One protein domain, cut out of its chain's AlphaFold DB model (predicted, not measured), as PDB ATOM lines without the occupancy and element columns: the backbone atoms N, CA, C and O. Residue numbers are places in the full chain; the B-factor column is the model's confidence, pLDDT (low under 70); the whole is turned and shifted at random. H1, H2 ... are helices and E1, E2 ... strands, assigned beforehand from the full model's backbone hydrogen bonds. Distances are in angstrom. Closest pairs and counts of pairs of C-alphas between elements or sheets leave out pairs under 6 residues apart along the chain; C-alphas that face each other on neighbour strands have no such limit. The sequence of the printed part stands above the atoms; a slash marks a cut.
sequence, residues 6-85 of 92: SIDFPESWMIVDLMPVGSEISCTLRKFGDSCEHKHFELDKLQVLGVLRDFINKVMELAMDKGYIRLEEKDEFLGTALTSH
ATOM      1  N   SER A   6     231.158 217.324 178.531       92.19
ATOM      2  CA  SER A   6     229.956 217.100 179.336       92.19
ATOM      3  C   SER A   6     229.120 216.048 178.631       92.19
ATOM      4  O   SER A   6     228.732 216.247 177.481       92.19
ATOM      5  N   ILE A   7     228.863 214.936 179.307       89.38
ATOM      6  CA  ILE A   7     228.024 213.847 178.814       89.38
ATOM      7  C   ILE A   7     226.715 213.899 179.590       89.38
ATOM      8  O   ILE A   7     226.718 213.793 180.818       89.38
ATOM      9  N   ASP A   8     225.615 214.097 178.872       92.00
ATOM     10  CA  ASP A   8     224.270 214.102 179.437       92.00
ATOM     11  C   ASP A   8     223.640 212.717 179.260       92.00
ATOM     12  O   ASP A   8     223.692 212.137 178.173       92.00
ATOM     13  N   PHE A   9     223.054 212.201 180.335       88.19
ATOM     14  CA  PHE A   9     222.241 210.993 180.362       88.19
ATOM     15  C   PHE A   9     220.827 211.378 180.820       88.19
ATOM     16  O   PHE A   9     220.494 211.196 182.003       88.19
ATOM     17  N   PRO A  10     219.982 211.902 179.913       87.25
ATOM     18  CA  PRO A  10     218.674 212.443 180.265       87.25
ATOM     19  C   PRO A  10     217.758 211.402 180.901       87.25
ATOM     20  O   PRO A  10     217.064 211.698 181.865       87.25
ATOM     21  N   GLU A  11     217.785 210.158 180.431       88.06
ATOM     22  CA  GLU A  11     216.959 209.069 180.961       88.06
ATOM     23  C   GLU A  11     217.393 208.636 182.366       88.06
ATOM     24  O   GLU A  11     216.609 208.053 183.111       88.06
ATOM     25  N   SER A  12     218.646 208.919 182.733       85.94
ATOM     26  CA  SER A  12     219.208 208.628 184.057       85.94
ATOM     27  C   SER A  12     219.238 209.851 184.975       85.94
ATOM     28  O   SER A  12     219.739 209.738 186.097       85.94
ATOM     29  N   TRP A  13     218.750 211.005 184.498       90.06
ATOM     30  CA  TRP A  13     218.836 212.303 185.171       90.06
ATOM     31  C   TRP A  13     220.248 212.585 185.682       90.06
ATOM     32  O   TRP A  13     220.463 212.888 186.855       90.06
ATOM     33  N   MET A  14     221.247 212.416 184.819       92.25
ATOM     34  CA  MET A  14     222.643 212.403 185.238       92.25
ATOM     35  C   MET A  14     223.528 213.120 184.226       92.25
ATOM     36  O   MET A  14     223.412 212.895 183.030       92.25
ATOM     37  N   ILE A  15     224.453 213.943 184.714       93.19
ATOM     38  CA  ILE A  15     225.467 214.611 183.901       93.19
ATOM     39  C   ILE A  15     226.848 214.230 184.424       93.19
ATOM     40  O   ILE A  15     227.107 214.288 185.629       93.19
ATOM     41  N   VAL A  16     227.744 213.872 183.507       92.44
ATOM     42  CA  VAL A  16     229.155 213.601 183.787       92.44
ATOM     43  C   VAL A  16     230.004 214.656 183.099       92.44
ATOM     44  O   VAL A  16     230.029 214.748 181.874       92.44
ATOM     45  N   ASP A  17     230.722 215.440 183.891       93.69
ATOM     46  CA  ASP A  17     231.684 216.422 183.415       93.69
ATOM     47  C   ASP A  17     233.105 215.880 183.553       93.69
ATOM     48  O   ASP A  17     233.500 215.474 184.640       93.69
ATOM     49  N   LEU A  18     233.887 215.940 182.479       91.19
ATOM     50  CA  LEU A  18     235.285 215.523 182.427       91.19
ATOM     51  C   LEU A  18     236.145 216.723 182.024       91.19
ATOM     52  O   LEU A  18     236.026 217.239 180.908       91.19
ATOM     53  N   MET A  19     237.013 217.177 182.925       92.75
ATOM     54  CA  MET A  19     237.946 218.275 182.679       92.75
ATOM     55  C   MET A  19     239.391 217.766 182.731       92.75
ATOM     56  O   MET A  19     239.840 217.326 183.787       92.75
ATOM     57  N   PRO A  20     240.161 217.852 181.636       90.50
ATOM     58  CA  PRO A  20     241.577 217.498 181.666       90.50
ATOM     59  C   PRO A  20     242.383 218.480 182.530       90.50
ATOM     60  O   PRO A  20     242.429 219.675 182.227       90.50
ATOM     61  N   VAL A  21     243.082 217.974 183.549       90.69
ATOM     62  CA  VAL A  21     243.965 218.747 184.436       90.69
ATOM     63  C   VAL A  21     245.337 218.067 184.472       90.69
ATOM     64  O   VAL A  21     245.597 217.152 185.244       90.69
ATOM     65  N   GLY A  22     246.235 218.487 183.576       87.81
ATOM     66  CA  GLY A  22     247.559 217.871 183.447       87.81
ATOM     67  C   GLY A  22     247.486 216.398 183.012       87.81
ATOM     68  O   GLY A  22     247.075 216.101 181.881       87.81
ATOM     69  N   SER A  23     247.929 215.501 183.897       88.81
ATOM     70  CA  SER A  23     247.903 214.037 183.740       88.81
ATOM     71  C   SER A  23     246.640 213.377 184.295       88.81
ATOM     72  O   SER A  23     246.477 212.173 184.134       88.81
ATOM     73  N   GLU A  24     245.749 214.145 184.914       92.88
ATOM     74  CA  GLU A  24     244.500 213.652 185.489       92.88
ATOM     75  C   GLU A  24     243.294 214.211 184.722       92.88
ATOM     76  O   GLU A  24     243.393 215.142 183.910       92.88
ATOM     77  N   ILE A  25     242.138 213.599 184.955       91.81
ATOM     78  CA  ILE A  25     240.837 214.094 184.535       91.81
ATOM     79  C   ILE A  25     239.998 214.317 185.781       91.81
ATOM     80  O   ILE A  25     239.609 213.372 186.467       91.81
ATOM     81  N   SER A  26     239.667 215.580 185.996       93.75
ATOM     82  CA  SER A  26     238.773 216.014 187.048       93.75
ATOM     83  C   SER A  26     237.343 215.711 186.628       93.75
ATOM     84  O   SER A  26     236.846 216.250 185.631       93.75
ATOM     85  N   CYS A  27     236.712 214.779 187.339       93.88
ATOM     86  CA  CYS A  27     235.399 214.254 187.014       93.88
ATOM     87  C   CYS A  27     234.363 214.731 188.029       93.88
ATOM     88  O   CYS A  27     234.463 214.462 189.229       93.88
ATOM     89  N   THR A  28     233.316 215.388 187.533       94.88
ATOM     90  CA  THR A  28     232.152 215.756 188.339       94.88
ATOM     91  C   THR A  28     230.929 215.001 187.846       94.88
ATOM     92  O   THR A  28     230.457 215.198 186.728       94.88
ATOM     93  N   LEU A  29     230.388 214.155 188.715       92.88
ATOM     94  CA  LEU A  29     229.122 213.472 188.521       92.88
ATOM     95  C   LEU A  29     228.014 214.275 189.200       92.88
ATOM     96  O   LEU A  29     228.073 214.521 190.406       92.88
ATOM     97  N   ARG A  30     226.990 214.645 188.436       93.75
ATOM     98  CA  ARG A  30     225.775 215.294 188.931       93.75
ATOM     99  C   ARG A  30     224.599 214.374 188.662       93.75
ATOM    100  O   ARG A  30     224.349 214.044 187.509       93.75
ATOM    101  N   LYS A  31     223.896 213.950 189.706       90.81
ATOM    102  CA  LYS A  31     222.676 213.151 189.589       90.81
ATOM    103  C   LYS A  31     221.507 213.944 190.148       90.81
ATOM    104  O   LYS A  31     221.568 214.451 191.265       90.81
ATOM    105  N   PHE A  32     220.459 214.046 189.354       85.75
ATOM    106  CA  PHE A  32     219.233 214.753 189.662       85.75
ATOM    107  C   PHE A  32     218.151 213.706 189.964       85.75
ATOM    108  O   PHE A  32     218.066 212.668 189.317       85.75
ATOM    109  N   GLY A  33     217.370 213.933 191.012       81.06
ATOM    110  CA  GLY A  33     216.340 213.023 191.513       81.06
ATOM    111  C   GLY A  33     215.584 213.721 192.637       81.06
ATOM    112  O   GLY A  33     215.415 214.938 192.577       81.06
ATOM    113  N   ASP A  34     215.214 212.997 193.696       78.31
ATOM    114  CA  ASP A  34     214.597 213.607 194.891       78.31
ATOM    115  C   ASP A  34     215.510 214.654 195.556       78.31
ATOM    116  O   ASP A  34     215.046 215.587 196.211       78.31
ATOM    117  N   SER A  35     216.826 214.519 195.362       78.00
ATOM    118  CA  SER A  35     217.825 215.527 195.705       78.00
ATOM    119  C   SER A  35     218.930 215.579 194.644       78.00
ATOM    120  O   SER A  35     219.113 214.638 193.871       78.00
ATOM    121  N   CYS A  36     219.644 216.705 194.583       84.62
ATOM    122  CA  CYS A  36     220.762 216.895 193.666       84.62
ATOM    123  C   CYS A  36     222.053 216.376 194.316       84.62
ATOM    124  O   CYS A  36     222.576 216.997 195.243       84.62
ATOM    125  N   GLU A  37     222.566 215.243 193.840       88.81
ATOM    126  CA  GLU A  37     223.820 214.657 194.318       88.81
ATOM    127  C   GLU A  37     224.988 215.075 193.427       88.81
ATOM    128  O   GLU A  37     224.975 214.840 192.217       88.81
ATOM    129  N   HIS A  38     226.028 215.647 194.034       91.56
ATOM    130  CA  HIS A  38     227.278 215.988 193.358       91.56
ATOM    131  C   HIS A  38     228.419 215.148 193.932       91.56
ATOM    132  O   HIS A  38     228.667 215.174 195.137       91.56
ATOM    133  N   LYS A  39     229.135 214.422 193.071       93.12
ATOM    134  CA  LYS A  39     230.346 213.681 193.443       93.12
ATOM    135  C   LYS A  39     231.509 214.156 192.591       93.12
ATOM    136  O   LYS A  39     231.387 214.258 191.374       93.12
ATOM    137  N   HIS A  40     232.625 214.425 193.254       94.25
ATOM    138  CA  HIS A  40     233.871 214.835 192.624       94.25
ATOM    139  C   HIS A  40     234.934 213.772 192.846       94.25
ATOM    140  O   HIS A  40     235.077 213.283 193.968       94.25
ATOM    141  N   PHE A  41     235.667 213.422 191.798       93.31
ATOM    142  CA  PHE A  41     236.811 212.521 191.880       93.31
ATOM    143  C   PHE A  41     237.778 212.765 190.722       93.31
ATOM    144  O   PHE A  41     237.393 213.256 189.663       93.31
ATOM    145  N   GLU A  42     239.041 212.409 190.934       94.44
ATOM    146  CA  GLU A  42     240.096 212.500 189.926       94.44
ATOM    147  C   GLU A  42     240.323 211.126 189.295       94.44
ATOM    148  O   GLU A  42     240.257 210.093 189.968       94.44
ATOM    149  N   LEU A  43     240.568 211.114 187.989       92.25
ATOM    150  CA  LEU A  43     240.818 209.907 187.211       92.25
ATOM    151  C   LEU A  43     242.170 210.000 186.512       92.25
ATOM    152  O   LEU A  43     242.534 211.055 185.993       92.25
ATOM    153  N   ASP A  44     242.884 208.880 186.415       92.25
ATOM    154  CA  ASP A  44     244.088 208.817 185.591       92.25
ATOM    155  C   ASP A  44     243.723 208.979 184.109       92.25
ATOM    156  O   ASP A  44     242.881 208.263 183.556       92.25
ATOM    157  N   LYS A  45     244.370 209.934 183.439       88.12
ATOM    158  CA  LYS A  45     244.050 210.271 182.051       88.12
ATOM    159  C   LYS A  45     244.327 209.116 181.092       88.12
ATOM    160  O   LYS A  45     243.559 208.927 180.151       88.12
ATOM    161  N   LEU A  46     245.410 208.361 181.287       89.06
ATOM    162  CA  LEU A  46     245.757 207.254 180.393       89.06
ATOM    163  C   LEU A  46     244.766 206.100 180.549       89.06
ATOM    164  O   LEU A  46     244.330 205.533 179.548       89.06
ATOM    165  N   GLN A  47     244.352 205.814 181.782       90.44
ATOM    166  CA  GLN A  47     243.316 204.838 182.086       90.44
ATOM    167  C   GLN A  47     241.987 205.222 181.430       90.44
ATOM    168  O   GLN A  47     241.385 204.388 180.755       90.44
ATOM    169  N   VAL A  48     241.542 206.477 181.573       86.56
ATOM    170  CA  VAL A  48     240.290 206.947 180.952       86.56
ATOM    171  C   VAL A  48     240.348 206.821 179.433       86.56
ATOM    172  O   VAL A  48     239.410 206.306 178.827       86.56
ATOM    173  N   LEU A  49     241.452 207.237 178.806       86.00
ATOM    174  CA  LEU A  49     241.621 207.110 177.357       86.00
ATOM    175  C   LEU A  49     241.628 205.644 176.901       86.00
ATOM    176  O   LEU A  49     241.053 205.338 175.857       86.00
ATOM    177  N   GLY A  50     242.234 204.744 177.679       88.19
ATOM    178  CA  GLY A  50     242.195 203.304 177.427       88.19
ATOM    179  C   GLY A  50     240.769 202.753 177.464       88.19
ATOM    180  O   GLY A  50     240.313 202.156 176.491       88.19
ATOM    181  N   VAL A  51     240.028 203.039 178.538       90.00
ATOM    182  CA  VAL A  51     238.639 202.576 178.705       90.00
ATOM    183  C   VAL A  51     237.720 203.136 177.616       90.00
ATOM    184  O   VAL A  51     236.910 202.394 177.064       90.00
ATOM    185  N   LEU A  52     237.848 204.422 177.271       85.31
ATOM    186  CA  LEU A  52     237.051 205.035 176.204       85.31
ATOM    187  C   LEU A  52     237.366 204.424 174.835       85.31
ATOM    188  O   LEU A  52     236.445 204.158 174.065       85.31
ATOM    189  N   ARG A  53     238.643 204.155 174.539       88.06
ATOM    190  CA  ARG A  53     239.046 203.480 173.299       88.06
ATOM    191  C   ARG A  53     238.433 202.083 173.207       88.06
ATOM    192  O   ARG A  53     237.858 201.743 172.176       88.06
ATOM    193  N   ASP A  54     238.512 201.301 174.281       89.69
ATOM    194  CA  ASP A  54     237.949 199.948 174.327       89.69
ATOM    195  C   ASP A  54     236.424 199.957 174.196       89.69
ATOM    196  O   ASP A  54     235.846 199.108 173.514       89.69
ATOM    197  N   PHE A  55     235.763 200.932 174.824       89.00
ATOM    198  CA  PHE A  55     234.324 201.125 174.700       89.00
ATOM    199  C   PHE A  55     233.920 201.425 173.253       89.00
ATOM    200  O   PHE A  55     233.046 200.745 172.717       89.00
ATOM    201  N   ILE A  56     234.578 202.392 172.603       89.44
ATOM    202  CA  ILE A  56     234.291 202.750 171.208       89.44
ATOM    203  C   ILE A  56     234.511 201.537 170.299       89.44
ATOM    204  O   ILE A  56     233.626 201.210 169.515       89.44
ATOM    205  N   ASN A  57     235.629 200.820 170.446       89.94
ATOM    206  CA  ASN A  57     235.898 199.617 169.656       89.94
ATOM    207  C   ASN A  57     234.773 198.580 169.777       89.94
ATOM    208  O   ASN A  57     234.281 198.103 168.756       89.94
ATOM    209  N   LYS A  58     234.303 198.299 171.000       92.81
ATOM    210  CA  LYS A  58     233.188 197.366 171.238       92.81
ATOM    211  C   LYS A  58     231.880 197.839 170.613       92.81
ATOM    212  O   LYS A  58     231.143 197.029 170.062       92.81
ATOM    213  N   VAL A  59     231.572 199.133 170.688       91.25
ATOM    214  CA  VAL A  59     230.366 199.693 170.053       91.25
ATOM    215  C   VAL A  59     230.437 199.535 168.534       91.25
ATOM    216  O   VAL A  59     229.456 199.112 167.926       91.25
ATOM    217  N   MET A  60     231.594 199.814 167.931       91.94
ATOM    218  CA  MET A  60     231.793 199.660 166.488       91.94
ATOM    219  C   MET A  60     231.708 198.195 166.050       91.94
ATOM    220  O   MET A  60     231.103 197.900 165.026       91.94
ATOM    221  N   GLU A  61     232.261 197.267 166.835       93.69
ATOM    222  CA  GLU A  61     232.121 195.822 166.600       93.69
ATOM    223  C   GLU A  61     230.661 195.381 166.644       93.69
ATOM    224  O   GLU A  61     230.180 194.770 165.698       93.69
ATOM    225  N   LEU A  62     229.910 195.786 167.671       95.56
ATOM    226  CA  LEU A  62     228.479 195.485 167.756       95.56
ATOM    227  C   LEU A  62     227.682 196.083 166.590       95.56
ATOM    228  O   LEU A  62     226.703 195.483 166.139       95.56
ATOM    229  N   ALA A  63     228.063 197.271 166.118       94.00
ATOM    230  CA  ALA A  63     227.427 197.906 164.974       94.00
ATOM    231  C   ALA A  63     227.705 197.135 163.674       94.00
ATOM    232  O   ALA A  63     226.780 196.916 162.889       94.00
ATOM    233  N   MET A  64     228.943 196.672 163.481       95.81
ATOM    234  CA  MET A  64     229.315 195.802 162.366       95.81
ATOM    235  C   MET A  64     228.585 194.460 162.409       95.81
ATOM    236  O   MET A  64     227.998 194.056 161.407       95.81
ATOM    237  N   ASP A  65     228.565 193.794 163.565       95.81
ATOM    238  CA  ASP A  65     227.932 192.481 163.743       95.81
ATOM    239  C   ASP A  65     226.432 192.521 163.431       95.81
ATOM    240  O   ASP A  65     225.852 191.556 162.934       95.81
ATOM    241  N   LYS A  66     225.789 193.662 163.699       96.25
ATOM    242  CA  LYS A  66     224.378 193.905 163.375       96.25
ATOM    243  C   LYS A  66     224.153 194.445 161.958       96.25
ATOM    244  O   LYS A  66     223.008 194.695 161.588       96.25
ATOM    245  N   GLY A  67     225.214 194.618 161.172       94.75
ATOM    246  CA  GLY A  67     225.157 195.094 159.792       94.75
ATOM    247  C   GLY A  67     224.792 196.573 159.648       94.75
ATOM    248  O   GLY A  67     224.357 196.977 158.572       94.75
ATOM    249  N   TYR A  68     224.939 197.378 160.707       95.06
ATOM    250  CA  TYR A  68     224.702 198.824 160.637       95.06
ATOM    251  C   TYR A  68     225.819 199.562 159.903       95.06
ATOM    252  O   TYR A  68     225.550 200.579 159.273       95.06
ATOM    253  N   ILE A  69     227.050 199.058 160.008       95.31
ATOM    254  CA  ILE A  69     228.237 199.615 159.359       95.31
ATOM    255  C   ILE A  69     229.105 198.490 158.792       95.31
ATOM    256  O   ILE A  69     229.026 197.340 159.232       95.31
ATOM    257  N   ARG A  70     229.953 198.825 157.825       94.88
ATOM    258  CA  ARG A  70     230.966 197.946 157.236       94.88
ATOM    259  C   ARG A  70     232.312 198.113 157.935       94.88
ATOM    260  O   ARG A  70     232.526 199.059 158.693       94.88
ATOM    261  N   LEU A  71     233.233 197.191 157.657       91.25
ATOM    262  CA  LEU A  71     234.590 197.236 158.206       91.25
ATOM    263  C   LEU A  71     235.310 198.530 157.813       91.25
ATOM    264  O   LEU A  71     235.934 199.161 158.657       91.25
ATOM    265  N   GLU A  72     235.161 198.966 156.563       92.69
ATOM    266  CA  GLU A  72     235.818 200.171 156.059       92.69
ATOM    267  C   GLU A  72     235.327 201.430 156.790       92.69
ATOM    268  O   GLU A  72     236.125 202.291 157.144       92.69
ATOM    269  N   GLU A  73     234.024 201.504 157.083       90.31
ATOM    270  CA  GLU A  73     233.416 202.613 157.833       90.31
ATOM    271  C   GLU A  73     233.887 202.626 159.298       90.31
ATOM    272  O   GLU A  73     234.116 203.692 159.876       90.31
ATOM    273  N   LYS A  74     234.087 201.444 159.904       88.88
ATOM    274  CA  LYS A  74     234.718 201.327 161.227       88.88
ATOM    275  C   LYS A  74     236.158 201.827 161.199       88.88
ATOM    276  O   LYS A  74     236.534 202.622 162.062       88.88
ATOM    277  N   ASP A  75     236.950 201.360 160.242       88.50
ATOM    278  CA  ASP A  75     238.374 201.679 160.156       88.50
ATOM    279  C   ASP A  75     238.599 203.169 159.864       88.50
ATOM    280  O   ASP A  75     239.472 203.787 160.475       88.50
ATOM    281  N   GLU A  76     237.772 203.783 159.014       88.25
ATOM    282  CA  GLU A  76     237.797 205.226 158.749       88.25
ATOM    283  C   GLU A  76     237.474 206.043 160.011       88.25
ATOM    284  O   GLU A  76     238.202 206.983 160.367       88.25
ATOM    285  N   PHE A  77     236.412 205.661 160.729       86.25
ATOM    286  CA  PHE A  77     236.001 206.342 161.952       86.25
ATOM    287  C   PHE A  77     237.073 206.241 163.042       86.25
ATOM    288  O   PHE A  77     237.468 207.253 163.624       86.25
ATOM    289  N   LEU A  78     237.583 205.033 163.301       83.81
ATOM    290  CA  LEU A  78     238.618 204.802 164.310       83.81
ATOM    291  C   LEU A  78     239.946 205.449 163.920       83.81
ATOM    292  O   LEU A  78     240.605 206.043 164.772       83.81
ATOM    293  N   GLY A  79     240.320 205.379 162.642       80.56
ATOM    294  CA  GLY A  79     241.500 206.042 162.105       80.56
ATOM    295  C   GLY A  79     241.463 207.534 162.406       80.56
ATOM    296  O   GLY A  79     242.400 208.061 163.000       80.56
ATOM    297  N   THR A  80     240.351 208.202 162.112       73.12
ATOM    298  CA  THR A  80     240.195 209.647 162.334       73.12
ATOM    299  C   THR A  80     240.103 210.003 163.822       73.12
ATOM    300  O   THR A  80     240.802 210.902 164.293       73.12
ATOM    301  N   ALA A  81     239.291 209.270 164.589       66.06
ATOM    302  CA  ALA A  81     239.049 209.537 166.007       66.06
ATOM    303  C   ALA A  81     240.278 209.274 166.896       66.06
ATOM    304  O   ALA A  81     240.426 209.897 167.948       66.06
ATOM    305  N   LEU A  82     241.170 208.361 166.492       64.12
ATOM    306  CA  LEU A  82     242.337 207.966 167.286       64.12
ATOM    307  C   LEU A  82     243.650 208.606 166.812       64.12
ATOM    308  O   LEU A  82     244.591 208.676 167.607       64.12
ATOM    309  N   THR A  83     243.735 209.108 165.573       58.34
ATOM    310  CA  THR A  83     244.935 209.810 165.067       58.34
ATOM    311  C   THR A  83     244.888 211.327 165.233       58.34
ATOM    312  O   THR A  83     245.953 211.947 165.265       58.34
ATOM    313  N   SER A  84     243.721 211.946 165.464       49.91
ATOM    314  CA  SER A  84     243.641 213.402 165.692       49.91
ATOM    315  C   SER A  84     244.364 213.883 166.968       49.91
ATOM    316  O   SER A  84     244.454 215.085 167.211       49.91
ATOM    317  N   HIS A  85     244.910 212.969 167.777       47.56
ATOM    318  CA  HIS A  85     245.746 213.265 168.942       47.56
ATOM    319  C   HIS A  85     247.264 213.229 168.678       47.56
ATOM    320  O   HIS A  85     248.025 213.611 169.566       47.56
TER     321      HIS A  85
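This is residues 6 to 85 of the 92 residues of an uncharacterized protein of Cyanobacteria bacterium UBA8553 (UniProt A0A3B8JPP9). A twisted sheet, E1 to E4, and a helical hairpin, H1 and H2, form the two arms of an open V, meeting where H1 follows E4. The printed part has 80 residues, with four named strands, then two named helices, class mixed. The sheet, order E1 E2 E3 E4, is a meander, each strand the antiparallel neighbour of the one before. The whole is loose and flat, radius of gyration of the C-alphas 15.9 A, spans 45 by 32 by 15 A.

E1, residues 6 to 9, E2, 14 to 21, E3, 24 to 31, and E4, 37 to 44, form successive hairpins; N 7 and O 16, 2.8 A, N 19 and O 26, 2.9 A, and N 27 and O 41, 2.9 A, are within hydrogen-bond range. H1, residues 45 to 65, only grazes the sheet with residues 45 to 48. Its residues 57 to 64 alone touch H2, residues 71 to 83, opposite ways at a shallow tilt of 13 degrees; the closest C-alphas, of Met 60 and Lys 74, are 6.2 A apart. H2 is not on the sheet. In both helices every O i to N i+4 pair is within range.

E1 begins at C-alpha 6 (229.956, 217.100, 179.336). H1 is 30.2 A long; H2 ends at C-alpha 83 (244.935, 209.810, 165.067).

The C-alphas farthest apart, of Asp 34 and Glu 72, are 46.2 A apart. The printed part has no cut, its links are tight, and residues 81 to 85 have pLDDT under 70.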